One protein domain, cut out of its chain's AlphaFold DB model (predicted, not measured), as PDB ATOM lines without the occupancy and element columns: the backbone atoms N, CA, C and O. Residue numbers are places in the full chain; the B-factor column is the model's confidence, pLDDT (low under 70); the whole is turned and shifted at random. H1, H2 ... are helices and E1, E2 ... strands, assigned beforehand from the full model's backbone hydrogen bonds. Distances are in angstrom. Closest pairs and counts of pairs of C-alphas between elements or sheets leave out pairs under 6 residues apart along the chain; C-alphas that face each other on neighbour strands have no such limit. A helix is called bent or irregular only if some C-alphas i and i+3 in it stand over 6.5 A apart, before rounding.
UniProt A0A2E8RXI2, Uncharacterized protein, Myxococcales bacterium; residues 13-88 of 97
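This is residues 13 to 88 of the 97 residues of an uncharacterized protein of Myxococcales bacterium (UniProt A0A2E8RXI2). A single antiparallel sheet of seven strands folds back on itself and curls like part of a barrel, so that the leaf E4 E3 E2 E1 partly faces the leaf E6 E5 across E7, with their strands crossed. The barrel is left open between the edge strands E4 and E5, which are joined by a tight turn but are not paired, and the short helix H1 sits at one end, where it only grazes the sheet. The printed part has 76 residues with one named helix and seven named strands, in the order E1 E2 E3 E4 E5 E6 H1 E7, and the class is mostly strand. Across the sheet the order is E4 E3 E2 E1 E7 E6 E5. The whole is compact and rounded, with a radius of gyration of the C-alphas of 11.5 A and spans of 34 by 31 by 24 A.

The printed part begins with E1, residues 13 to 16, whose C-alpha 13 is at (-4.674, 39.006, -43.130); it measures 10.4 A from first to last C-alpha. E2, residues 23 to 30, is the longest strand by residues, with 8 residues over 19.0 A. E3, residues 34 to 38, measures 13.2 A, and E4, residues 44 to 48, measures 13.4 A. E5, residues 52 to 58, measures 17.3 A and begins at C-alpha 52, (-15.400, 25.311, -38.572). E6, residues 63 to 68, measures 16.7 A. H1, residues 70 to 75, measures 8.9 A. E7, residues 84 to 88, measures 13.6 A and ends at C-alpha 88, (-5.083, 36.436, -50.021).

The sheet is a folded sheet, one sheet bent back on itself into two leaves that face each other, with 13 pairs of C-alphas within 11 A and E7 as the hinge. E1, E2, E3 and E4 form a meander, each strand the antiparallel neighbour of the one before. E1 and E2 are a hairpin with directions 124 degrees apart, and N 14 and O 25 are 2.8 A apart, within hydrogen-bond range. The pairing is staggered: E2 pairs with E1 over residues 23 to 26 and with E3 over residues 26 to 30. In the hairpin of E2 and E3, at 135 degrees, N 36 and O 29 are 2.8 A apart. In the hairpin of E3 and E4, at 155 degrees, N 45 and O 37 are 2.8 A apart. E4 is an edge strand, and it meets E5, the other edge strand, only through their link. E5 and E6 are a hairpin, antiparallel at 175 degrees, with N 56 and O 65 at 2.8 A. E7 is antiparallel to E6 at 166 degrees, with N 85 and O 66 at 2.8 A. On its other side E7 is antiparallel to E1 at 143 degrees, with N 15 and O 86 at 2.9 A. H1 only grazes the sheet, with its residues 70 to 73, and each of its O i to N i+4 pairs is within hydrogen-bond range. Among the pairs that stay apart are E2 and E5, E3 and E6, and E4 and E7.

From edge to edge of the strongly twisted sheet the strands' lines turn by 110 degrees and the way across it turns by 128 degrees. The two C-alphas farthest apart are those of Lys 60 and Glu 75, at 33.6 A, while the first and last printed C-alphas, of Ala 13 and Arg 88, are 7.4 A apart. The printed part has no cut. No link is long; those from E1 to E2 and from H1 to E7 are short, and the others are tight. The mean pLDDT of the printed part is 95.5, and no printed residue is under 70.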
ATOM      1  N   ALA A  13      -3.565  38.236 -43.673       95.50
ATOM      2  CA  ALA A  13      -4.674  39.006 -43.130       95.50
ATOM      3  C   ALA A  13      -6.017  38.433 -43.607       95.50
ATOM      4  O   ALA A  13      -6.221  38.196 -44.800       95.50
ATOM      5  N   LEU A  14      -6.924  38.232 -42.656       97.31
ATOM      6  CA  LEU A  14      -8.257  37.690 -42.851       97.31
ATOM      7  C   LEU A  14      -9.298  38.781 -42.599       97.31
ATOM      8  O   LEU A  14      -9.314  39.412 -41.537       97.31
ATOM      9  N   VAL A  15     -10.176  38.983 -43.572       97.75
ATOM     10  CA  VAL A  15     -11.282  39.948 -43.527       97.75
ATOM     11  C   VAL A  15     -12.613  39.215 -43.637       97.75
ATOM     12  O   VAL A  15     -12.652  38.091 -44.136       97.75
ATOM     13  N   ASP A  16     -13.701  39.846 -43.198       97.50
ATOM     14  CA  ASP A  16     -15.052  39.354 -43.493       97.50
ATOM     15  C   ASP A  16     -15.275  39.345 -45.009       97.50
ATOM     16  O   ASP A  16     -15.054  40.353 -45.682       97.50
ATOM     17  N   GLU A  17     -15.715  38.212 -45.549       97.12
ATOM     18  CA  GLU A  17     -16.057  38.116 -46.964       97.12
ATOM     19  C   GLU A  17     -17.199  39.063 -47.346       97.12
ATOM     20  O   GLU A  17     -17.156  39.684 -48.409       97.12
ATOM     21  N   ALA A  18     -18.223  39.176 -46.494       95.81
ATOM     22  CA  ALA A  18     -19.391  39.992 -46.799       95.81
ATOM     23  C   ALA A  18     -19.060  41.491 -46.752       95.81
ATOM     24  O   ALA A  18     -19.656  42.287 -47.482       95.81
ATOM     25  N   GLN A  19     -18.110  41.881 -45.896       93.12
ATOM     26  CA  GLN A  19     -17.698  43.267 -45.674       93.12
ATOM     27  C   GLN A  19     -16.172  43.369 -45.488       93.12
ATOM     28  O   GLN A  19     -15.689  43.545 -44.365       93.12
ATOM     29  N   PRO A  20     -15.384  43.344 -46.581       89.38
ATOM     30  CA  PRO A  20     -13.923  43.213 -46.540       89.38
ATOM     31  C   PRO A  20     -13.200  44.532 -46.217       89.38
ATOM     32  O   PRO A  20     -12.242  44.922 -46.879       89.38
ATOM     33  N   THR A  21     -13.683  45.272 -45.222       87.75
ATOM     34  CA  THR A  21     -13.177  46.608 -44.875       87.75
ATOM     35  C   THR A  21     -12.148  46.583 -43.752       87.75
ATOM     36  O   THR A  21     -11.310  47.476 -43.672       87.75
ATOM     37  N   THR A  22     -12.209  45.577 -42.876       92.12
ATOM     38  CA  THR A  22     -11.396  45.504 -41.657       92.12
ATOM     39  C   THR A  22     -10.800  44.110 -41.494       92.12
ATOM     40  O   THR A  22     -11.495  43.111 -41.668       92.12
ATOM     41  N   VAL A  23      -9.518  44.048 -41.125       95.81
ATOM     42  CA  VAL A  23      -8.852  42.796 -40.738       95.81
ATOM     43  C   VAL A  23      -9.386  42.348 -39.382       95.81
ATOM     44  O   VAL A  23      -9.316  43.097 -38.410       95.81
ATOM     45  N   LEU A  24      -9.919  41.131 -39.326       96.44
ATOM     46  CA  LEU A  24     -10.482  40.538 -38.110       96.44
ATOM     47  C   LEU A  24      -9.512  39.556 -37.451       96.44
ATOM     48  O   LEU A  24      -9.474  39.446 -36.228       96.44
ATOM     49  N   ALA A  25      -8.698  38.876 -38.255       97.25
ATOM     50  CA  ALA A  25      -7.675  37.954 -37.786       97.25
ATOM     51  C   ALA A  25      -6.505  37.895 -38.772       97.25
ATOM     52  O   ALA A  25      -6.603  38.335 -39.914       97.25
ATOM     53  N   ILE A  26      -5.392  37.327 -38.336       96.62
ATOM     54  CA  ILE A  26      -4.242  36.994 -39.166       96.62
ATOM     55  C   ILE A  26      -4.025  35.490 -39.033       96.62
ATOM     56  O   ILE A  26      -3.887  34.973 -37.925       96.62
ATOM     57  N   PHE A  27      -4.003  34.776 -40.152       95.75
ATOM     58  CA  PHE A  27      -3.675  33.359 -40.160       95.75
ATOM     59  C   PHE A  27      -2.202  33.164 -39.791       95.75
ATOM     60  O   PHE A  27      -1.331  33.815 -40.371       95.75
ATOM     61  N   ARG A  28      -1.922  32.258 -38.848       94.00
ATOM     62  CA  ARG A  28      -0.550  31.870 -38.494       94.00
ATOM     63  C   ARG A  28      -0.216  30.500 -39.068       94.00
ATOM     64  O   ARG A  28       0.621  30.366 -39.955       94.00
ATOM     65  N   TYR A  29      -0.889  29.465 -38.577       93.19
ATOM     66  CA  TYR A  29      -0.689  28.085 -39.016       93.19
ATOM     67  C   TYR A  29      -1.861  27.197 -38.593       93.19
ATOM     68  O   TYR A  29      -2.694  27.569 -37.771       93.19
ATOM     69  N   ARG A  30      -1.912  25.980 -39.140       94.31
ATOM     70  CA  ARG A  30      -2.824  24.921 -38.686       94.31
ATOM     71  C   ARG A  30      -2.109  23.914 -37.799       94.31
ATOM     72  O   ARG A  30      -0.926  23.630 -37.990       94.31
ATOM     73  N   THR A  31      -2.859  23.310 -36.894       93.88
ATOM     74  CA  THR A  31      -2.443  22.164 -36.086       93.88
ATOM     75  C   THR A  31      -3.298  20.947 -36.442       93.88
ATOM     76  O   THR A  31      -4.081  20.957 -37.395       93.88
ATOM     77  N   THR A  32      -3.135  19.852 -35.705       95.00
ATOM     78  CA  THR A  32      -4.051  18.708 -35.787       95.00
ATOM     79  C   THR A  32      -5.392  18.977 -35.107       95.00
ATOM     80  O   THR A  32      -6.344  18.269 -35.408       95.00
ATOM     81  N   GLN A  33      -5.482  19.981 -34.232       96.81
ATOM     82  CA  GLN A  33      -6.690  20.300 -33.461       96.81
ATOM     83  C   GLN A  33      -7.491  21.459 -34.053       96.81
ATOM     84  O   GLN A  33      -8.706  21.490 -33.896       96.81
ATOM     85  N   GLY A  34      -6.831  22.367 -34.774       97.19
ATOM     86  CA  GLY A  34      -7.502  23.544 -35.295       97.19
ATOM     87  C   GLY A  34      -6.600  24.497 -36.064       97.19
ATOM     88  O   GLY A  34      -5.515  24.142 -36.542       97.19
ATOM     89  N   LEU A  35      -7.052  25.741 -36.141       97.12
ATOM     90  CA  LEU A  35      -6.310  26.877 -36.667       97.12
ATOM     91  C   LEU A  35      -5.729  27.703 -35.529       97.12
ATOM     92  O   LEU A  35      -6.393  27.914 -34.523       97.12
ATOM     93  N   VAL A  36      -4.518  28.217 -35.719       96.94
ATOM     94  CA  VAL A  36      -3.962  29.280 -34.884       96.94
ATOM     95  C   VAL A  36      -4.077  30.588 -35.644       96.94
ATOM     96  O   VAL A  36      -3.541  30.743 -36.748       96.94
ATOM     97  N   LEU A  37      -4.798  31.519 -35.034       97.19
ATOM     98  CA  LEU A  37      -5.048  32.854 -35.543       97.19
ATOM     99  C   LEU A  37      -4.453  33.878 -34.582       97.19
ATOM    100  O   LEU A  37      -4.347  33.647 -33.382       97.19
ATOM    101  N   LEU A  38      -4.086  35.032 -35.116       96.69
ATOM    102  CA  LEU A  38      -3.680  36.195 -34.345       96.69
ATOM    103  C   LEU A  38      -4.751  37.270 -34.494       96.69
ATOM    104  O   LEU A  38      -5.076  37.679 -35.608       96.69
ATOM    105  N   MET A  39      -5.286  37.745 -33.375       94.62
ATOM    106  CA  MET A  39      -6.145  38.924 -33.387       94.62
ATOM    107  C   MET A  39      -5.263  40.175 -33.541       94.62
ATOM    108  O   MET A  39      -4.248  40.270 -32.843       94.62
ATOM    109  N   PRO A  40      -5.597  41.125 -34.440       91.69
ATOM    110  CA  PRO A  40      -4.808  42.340 -34.613       91.69
ATOM    111  C   PRO A  40      -4.576  43.049 -33.278       91.69
ATOM    112  O   PRO A  40      -5.506  43.196 -32.488       91.69
ATOM    113  N   GLU A  41      -3.327  43.456 -33.032       86.69
ATOM    114  CA  GLU A  41      -2.909  44.163 -31.807       86.69
ATOM    115  C   GLU A  41      -3.129  43.376 -30.498       86.69
ATOM    116  O   GLU A  41      -3.093  43.941 -29.407       86.69
ATOM    117  N   SER A  42      -3.338  42.064 -30.591       89.50
ATOM    118  CA  SER A  42      -3.672  41.198 -29.463       89.50
ATOM    119  C   SER A  42      -2.855  39.897 -29.517       89.50
ATOM    120  O   SER A  42      -1.774  39.853 -30.104       89.50
ATOM    121  N   ALA A  43      -3.318  38.855 -28.830       91.06
ATOM    122  CA  ALA A  43      -2.637  37.571 -28.712       91.06
ATOM    123  C   ALA A  43      -3.075  36.556 -29.781       91.06
ATOM    124  O   ALA A  43      -4.122  36.685 -30.428       91.06
ATOM    125  N   GLU A  44      -2.256  35.518 -29.935       96.00
ATOM    126  CA  GLU A  44      -2.615  34.320 -30.687       96.00
ATOM    127  C   GLU A  44      -3.660  33.502 -29.921       96.00
ATOM    128  O   GLU A  44      -3.610  33.383 -28.696       96.00
ATOM    129  N   PHE A  45      -4.596  32.916 -30.654       96.06
ATOM    130  CA  PHE A  45      -5.620  32.031 -30.125       96.06
ATOM    131  C   PHE A  45      -5.873  30.879 -31.097       96.06
ATOM    132  O   PHE A  45      -5.522  30.942 -32.276       96.06
ATOM    133  N   SER A  46      -6.454  29.798 -30.580       97.12
ATOM    134  CA  SER A  46      -6.790  28.620 -31.380       97.12
ATOM    135  C   SER A  46      -8.291  28.550 -31.638       97.12
ATOM    136  O   SER A  46      -9.087  28.880 -30.760       97.12
ATOM    137  N   VAL A  47      -8.657  28.110 -32.837       97.94
ATOM    138  CA  VAL A  47     -10.026  27.759 -33.220       97.94
ATOM    139  C   VAL A  47     -10.044  26.281 -33.563       97.94
ATOM    140  O   VAL A  47      -9.375  25.873 -34.514       97.94
ATOM    141  N   ASP A  48     -10.777  25.486 -32.790       98.25
ATOM    142  CA  ASP A  48     -10.862  24.043 -32.998       98.25
ATOM    143  C   ASP A  48     -11.585  23.702 -34.304       98.25
ATOM    144  O   ASP A  48     -12.478  24.420 -34.756       98.25
ATOM    145  N   TRP A  49     -11.223  22.571 -34.917       98.12
ATOM    146  CA  TRP A  49     -11.852  22.119 -36.162       98.12
ATOM    147  C   TRP A  49     -13.366  21.900 -36.036       98.12
ATOM    148  O   TRP A  49     -14.056  21.992 -37.044       98.12
ATOM    149  N   SER A  50     -13.887  21.625 -34.832       98.12
ATOM    150  CA  SER A  50     -15.332  21.488 -34.578       98.12
ATOM    151  C   SER A  50     -16.109  22.789 -34.763       98.12
ATOM    152  O   SER A  50     -17.309  22.749 -35.021       98.12
ATOM    153  N   GLU A  51     -15.429  23.929 -34.658       98.44
ATOM    154  CA  GLU A  51     -16.029  25.258 -34.777       98.44
ATOM    155  C   GLU A  51     -16.047  25.763 -36.226       98.44
ATOM    156  O   GLU A  51     -16.528  26.867 -36.502       98.44
ATOM    157  N   LEU A  52     -15.507  24.972 -37.159       98.38
ATOM    158  CA  LEU A  52     -15.400  25.311 -38.572       98.38
ATOM    159  C   LEU A  52     -16.290  24.400 -39.417       98.38
ATOM    160  O   LEU A  52     -16.235  23.177 -39.314       98.38
ATOM    161  N   GLU A  53     -17.040  25.003 -40.334       98.38
ATOM    162  CA  GLU A  53     -17.735  24.266 -41.391       98.38
ATOM    163  C   GLU A  53     -16.770  23.898 -42.523       98.38
ATOM    164  O   GLU A  53     -16.829  22.793 -43.063       98.38
ATOM    165  N   SER A  54     -15.862  24.811 -42.885       98.31
ATOM    166  CA  SER A  54     -14.811  24.532 -43.865       98.31
ATOM    167  C   SER A  54     -13.576  25.417 -43.686       98.31
ATOM    168  O   SER A  54     -13.632  26.534 -43.170       98.31
ATOM    169  N   ALA A  55     -12.433  24.898 -44.133       97.25
ATOM    170  CA  ALA A  55     -11.187  25.641 -44.278       97.25
ATOM    171  C   ALA A  55     -10.543  25.238 -45.609       97.25
ATOM    172  O   ALA A  55     -10.058  24.118 -45.772       97.25
ATOM    173  N   GLU A  56     -10.578  26.149 -46.573       96.56
ATOM    174  CA  GLU A  56     -10.196  25.909 -47.959       96.56
ATOM    175  C   GLU A  56      -8.971  26.738 -48.332       96.56
ATOM    176  O   GLU A  56      -8.818  27.891 -47.919       96.56
ATOM    177  N   LEU A  57      -8.100  26.126 -49.131       93.69
ATOM    178  CA  LEU A  57      -6.887  26.737 -49.648       93.69
ATOM    179  C   LEU A  57      -6.881  26.618 -51.172       93.69
ATOM    180  O   LEU A  57      -6.793  25.509 -51.703       93.69
ATOM    181  N   ASP A  58      -6.928  27.753 -51.862       93.06
ATOM    182  CA  ASP A  58      -6.743  27.828 -53.307       93.06
ATOM    183  C   ASP A  58      -5.304  28.248 -53.612       93.06
ATOM    184  O   ASP A  58      -4.909  29.403 -53.440       93.06
ATOM    185  N   LEU A  59      -4.513  27.281 -54.071       89.12
ATOM    186  CA  LEU A  59      -3.111  27.491 -54.425       89.12
ATOM    187  C   LEU A  59      -2.924  28.266 -55.727       89.12
ATOM    188  O   LEU A  59      -1.871  28.860 -55.925       89.12
ATOM    189  N   LYS A  60      -3.905  28.224 -56.630       88.88
ATOM    190  CA  LYS A  60      -3.825  28.907 -57.919       88.88
ATOM    191  C   LYS A  60      -4.088  30.397 -57.742       88.88
ATOM    192  O   LYS A  60      -3.377  31.212 -58.317       88.88
ATOM    193  N   GLU A  61      -5.100  30.731 -56.951       89.00
ATOM    194  CA  GLU A  61      -5.506  32.117 -56.695       89.00
ATOM    195  C   GLU A  61      -4.757  32.751 -55.515       89.00
ATOM    196  O   GLU A  61      -4.880  33.953 -55.277       89.00
ATOM    197  N   GLY A  62      -3.998  31.956 -54.754       90.50
ATOM    198  CA  GLY A  62      -3.304  32.433 -53.564       90.50
ATOM    199  C   GLY A  62      -4.287  32.880 -52.484       90.50
ATOM    200  O   GLY A  62      -4.151  33.975 -51.937       90.50
ATOM    201  N   SER A  63      -5.333  32.087 -52.223       93.50
ATOM    202  CA  SER A  63      -6.399  32.476 -51.292       93.50
ATOM    203  C   SER A  63      -6.748  31.414 -50.257       93.50
ATOM    204  O   SER A  63      -6.638  30.210 -50.491       93.50
ATOM    205  N   ILE A  64      -7.131  31.887 -49.074       95.50
ATOM    206  CA  ILE A  64      -7.647  31.080 -47.972       95.50
ATOM    207  C   ILE A  64      -9.070  31.534 -47.666       95.50
ATOM    208  O   ILE A  64      -9.358  32.733 -47.641       95.50
ATOM    209  N   ARG A  65      -9.949  30.568 -47.416       97.94
ATOM    210  CA  ARG A  65     -11.338  30.790 -47.016       97.94
ATOM    211  C   ARG A  65     -11.643  29.929 -45.800       97.94
ATOM    212  O   ARG A  65     -11.454  28.719 -45.842       97.94
ATOM    213  N   ILE A  66     -12.113  30.545 -44.725       98.38
ATOM    214  CA  ILE A  66     -12.467  29.872 -43.474       98.38
ATOM    215  C   ILE A  66     -13.925  30.186 -43.178       98.38
ATOM    216  O   ILE A  66     -14.283  31.355 -43.049       98.38
ATOM    217  N   ARG A  67     -14.755  29.154 -43.068       98.62
ATOM    218  CA  ARG A  67     -16.169  29.272 -42.725       98.62
ATOM    219  C   ARG A  67     -16.407  28.685 -41.341       98.62
ATOM    220  O   ARG A  67     -16.046  27.538 -41.087       98.62
ATOM    221  N   PHE A  68     -17.001  29.480 -40.463       98.62
ATOM    222  CA  PHE A  68     -17.280  29.123 -39.075       98.62
ATOM    223  C   PHE A  68     -18.699  28.573 -38.938       98.62
ATOM    224  O   PHE A  68     -19.587  28.963 -39.695       98.62
ATOM    225  N   CYS A  69     -18.911  27.705 -37.952       98.44
ATOM    226  CA  CYS A  69     -20.245  27.278 -37.544       98.44
ATOM    227  C   CYS A  69     -21.037  28.476 -36.995       98.44
ATOM    228  O   CYS A  69     -20.506  29.269 -36.215       98.44
ATOM    229  N   ASP A  70     -22.327  28.576 -37.326       97.56
ATOM    230  CA  ASP A  70     -23.182  29.686 -36.869       97.56
ATOM    231  C   ASP A  70     -23.222  29.817 -35.333       97.56
ATOM    232  O   ASP A  70     -23.229  30.929 -34.800       97.56
ATOM    233  N   SER A  71     -23.197  28.690 -34.608       97.38
ATOM    234  CA  SER A  71     -23.151  28.671 -33.138       97.38
ATOM    235  C   SER A  71     -21.892  29.338 -32.590       97.38
ATOM    236  O   SER A  71     -21.973  30.121 -31.651       97.38
ATOM    237  N   TYR A  72     -20.743  29.084 -33.217       97.81
ATOM    238  CA  TYR A  72     -19.481  29.701 -32.831       97.81
ATOM    239  C   TYR A  72     -19.510  31.209 -33.096       97.81
ATOM    240  O   TYR A  72     -19.167  32.005 -32.226       97.81
ATOM    241  N   VAL A  73     -19.995  31.627 -34.270       97.38
ATOM    242  CA  VAL A  73     -20.102  33.052 -34.636       97.38
ATOM    243  C   VAL A  73     -20.957  33.824 -33.629       97.38
ATOM    244  O   VAL A  73     -20.597  34.939 -33.251       97.38
ATOM    245  N   ALA A  74     -22.058  33.231 -33.164       96.88
ATOM    246  CA  ALA A  74     -22.955  33.853 -32.191       96.88
ATOM    247  C   ALA A  74     -22.298  34.104 -30.819       96.88
ATOM    248  O   ALA A  74     -22.684  35.038 -30.118       96.88
ATOM    249  N   GLU A  75     -21.309  33.295 -30.437       97.00
ATOM    250  CA  GLU A  75     -20.623  33.390 -29.143       97.00
ATOM    251  C   GLU A  75     -19.360  34.265 -29.191       97.00
ATOM    252  O   GLU A  75     -18.885  34.749 -28.160       97.00
ATOM    253  N   GLN A  76     -18.806  34.494 -30.383       96.00
ATOM    254  CA  GLN A  76     -17.513  35.145 -30.554       96.00
ATOM    255  C   GLN A  76     -17.627  36.605 -30.995       96.00
ATOM    256  O   GLN A  76     -17.711  36.935 -32.179       96.00
ATOM    257  N   ASN A  77     -17.478  37.517 -30.033       94.25
ATOM    258  CA  ASN A  77     -17.512  38.962 -30.288       94.25
ATOM    259  C   ASN A  77     -16.450  39.447 -31.294       94.25
ATOM    260  O   ASN A  77     -16.663  40.444 -31.984       94.25
ATOM    261  N   TRP A  78     -15.302  38.768 -31.391       94.06
ATOM    262  CA  TRP A  78     -14.202  39.189 -32.263       94.06
ATOM    263  C   TRP A  78     -14.514  39.026 -33.756       94.06
ATOM    264  O   TRP A  78     -13.991  39.791 -34.566       94.06
ATOM    265  N   LEU A  79     -15.405  38.094 -34.110       95.06
ATOM    266  CA  LEU A  79     -15.863  37.896 -35.486       95.06
ATOM    267  C   LEU A  79     -16.782  39.023 -35.956       95.06
ATOM    268  O   LEU A  79     -16.958  39.201 -37.155       95.06
ATOM    269  N   ARG A  80     -17.372  39.798 -35.034       94.44
ATOM    270  CA  ARG A  80     -18.315  40.888 -35.354       94.44
ATOM    271  C   ARG A  80     -19.467  40.435 -36.268       94.44
ATOM    272  O   ARG A  80     -19.961  41.217 -37.074       94.44
ATOM    273  N   GLY A  81     -19.883  39.173 -36.143       95.38
ATOM    274  CA  GLY A  81     -20.921  38.555 -36.972       95.38
ATOM    275  C   GLY A  81     -20.440  37.985 -38.313       95.38
ATOM    276  O   GLY A  81     -21.257  37.435 -39.047       95.38
ATOM    277  N   ALA A  82     -19.147  38.078 -38.642       97.12
ATOM    278  CA  ALA A  82     -18.590  37.450 -39.835       97.12
ATOM    279  C   ALA A  82     -18.660  35.919 -39.723       97.12
ATOM    280  O   ALA A  82     -18.111  35.326 -38.796       97.12
ATOM    281  N   THR A  83     -19.310  35.277 -40.693       97.81
ATOM    282  CA  THR A  83     -19.407  33.806 -40.778       97.81
ATOM    283  C   THR A  83     -18.317  33.203 -41.651       97.81
ATOM    284  O   THR A  83     -17.980  32.028 -41.518       97.81
ATOM    285  N   THR A  84     -17.759  33.997 -42.566       98.50
ATOM    286  CA  THR A  84     -16.676  33.580 -43.453       98.50
ATOM    287  C   THR A  84     -15.575  34.624 -43.431       98.50
ATOM    288  O   THR A  84     -15.815  35.800 -43.698       98.50
ATOM    289  N   LEU A  85     -14.358  34.170 -43.156       98.31
ATOM    290  CA  LEU A  85     -13.158  34.973 -43.289       98.31
ATOM    291  C   LEU A  85     -12.377  34.559 -44.530       98.31
ATOM    292  O   LEU A  85     -12.175  33.371 -44.789       98.31
ATOM    293  N   VAL A  86     -11.903  35.546 -45.277       97.81
ATOM    294  CA  VAL A  86     -11.099  35.341 -46.481       97.81
ATOM    295  C   VAL A  86      -9.794  36.107 -46.390       97.81
ATOM    296  O   VAL A  86      -9.736  37.218 -45.866       97.81
ATOM    297  N   GLY A  87      -8.738  35.509 -46.923       95.62
ATOM    298  CA  GLY A  87      -7.431  36.134 -47.044       95.62
ATOM    299  C   GLY A  87      -6.800  35.802 -48.381       95.62
ATOM    300  O   GLY A  87      -7.094  34.773 -48.990       95.62
ATOM    301  N   ARG A  88      -5.915  36.681 -48.842       92.94
ATOM    302  CA  ARG A  88      -5.083  36.436 -50.021       92.94
ATOM    303  C   ARG A  88      -3.623  36.606 -49.647       92.94
ATOM    304  O   ARG A  88      -3.283  37.551 -48.937       92.94
TER     305      ARG A  88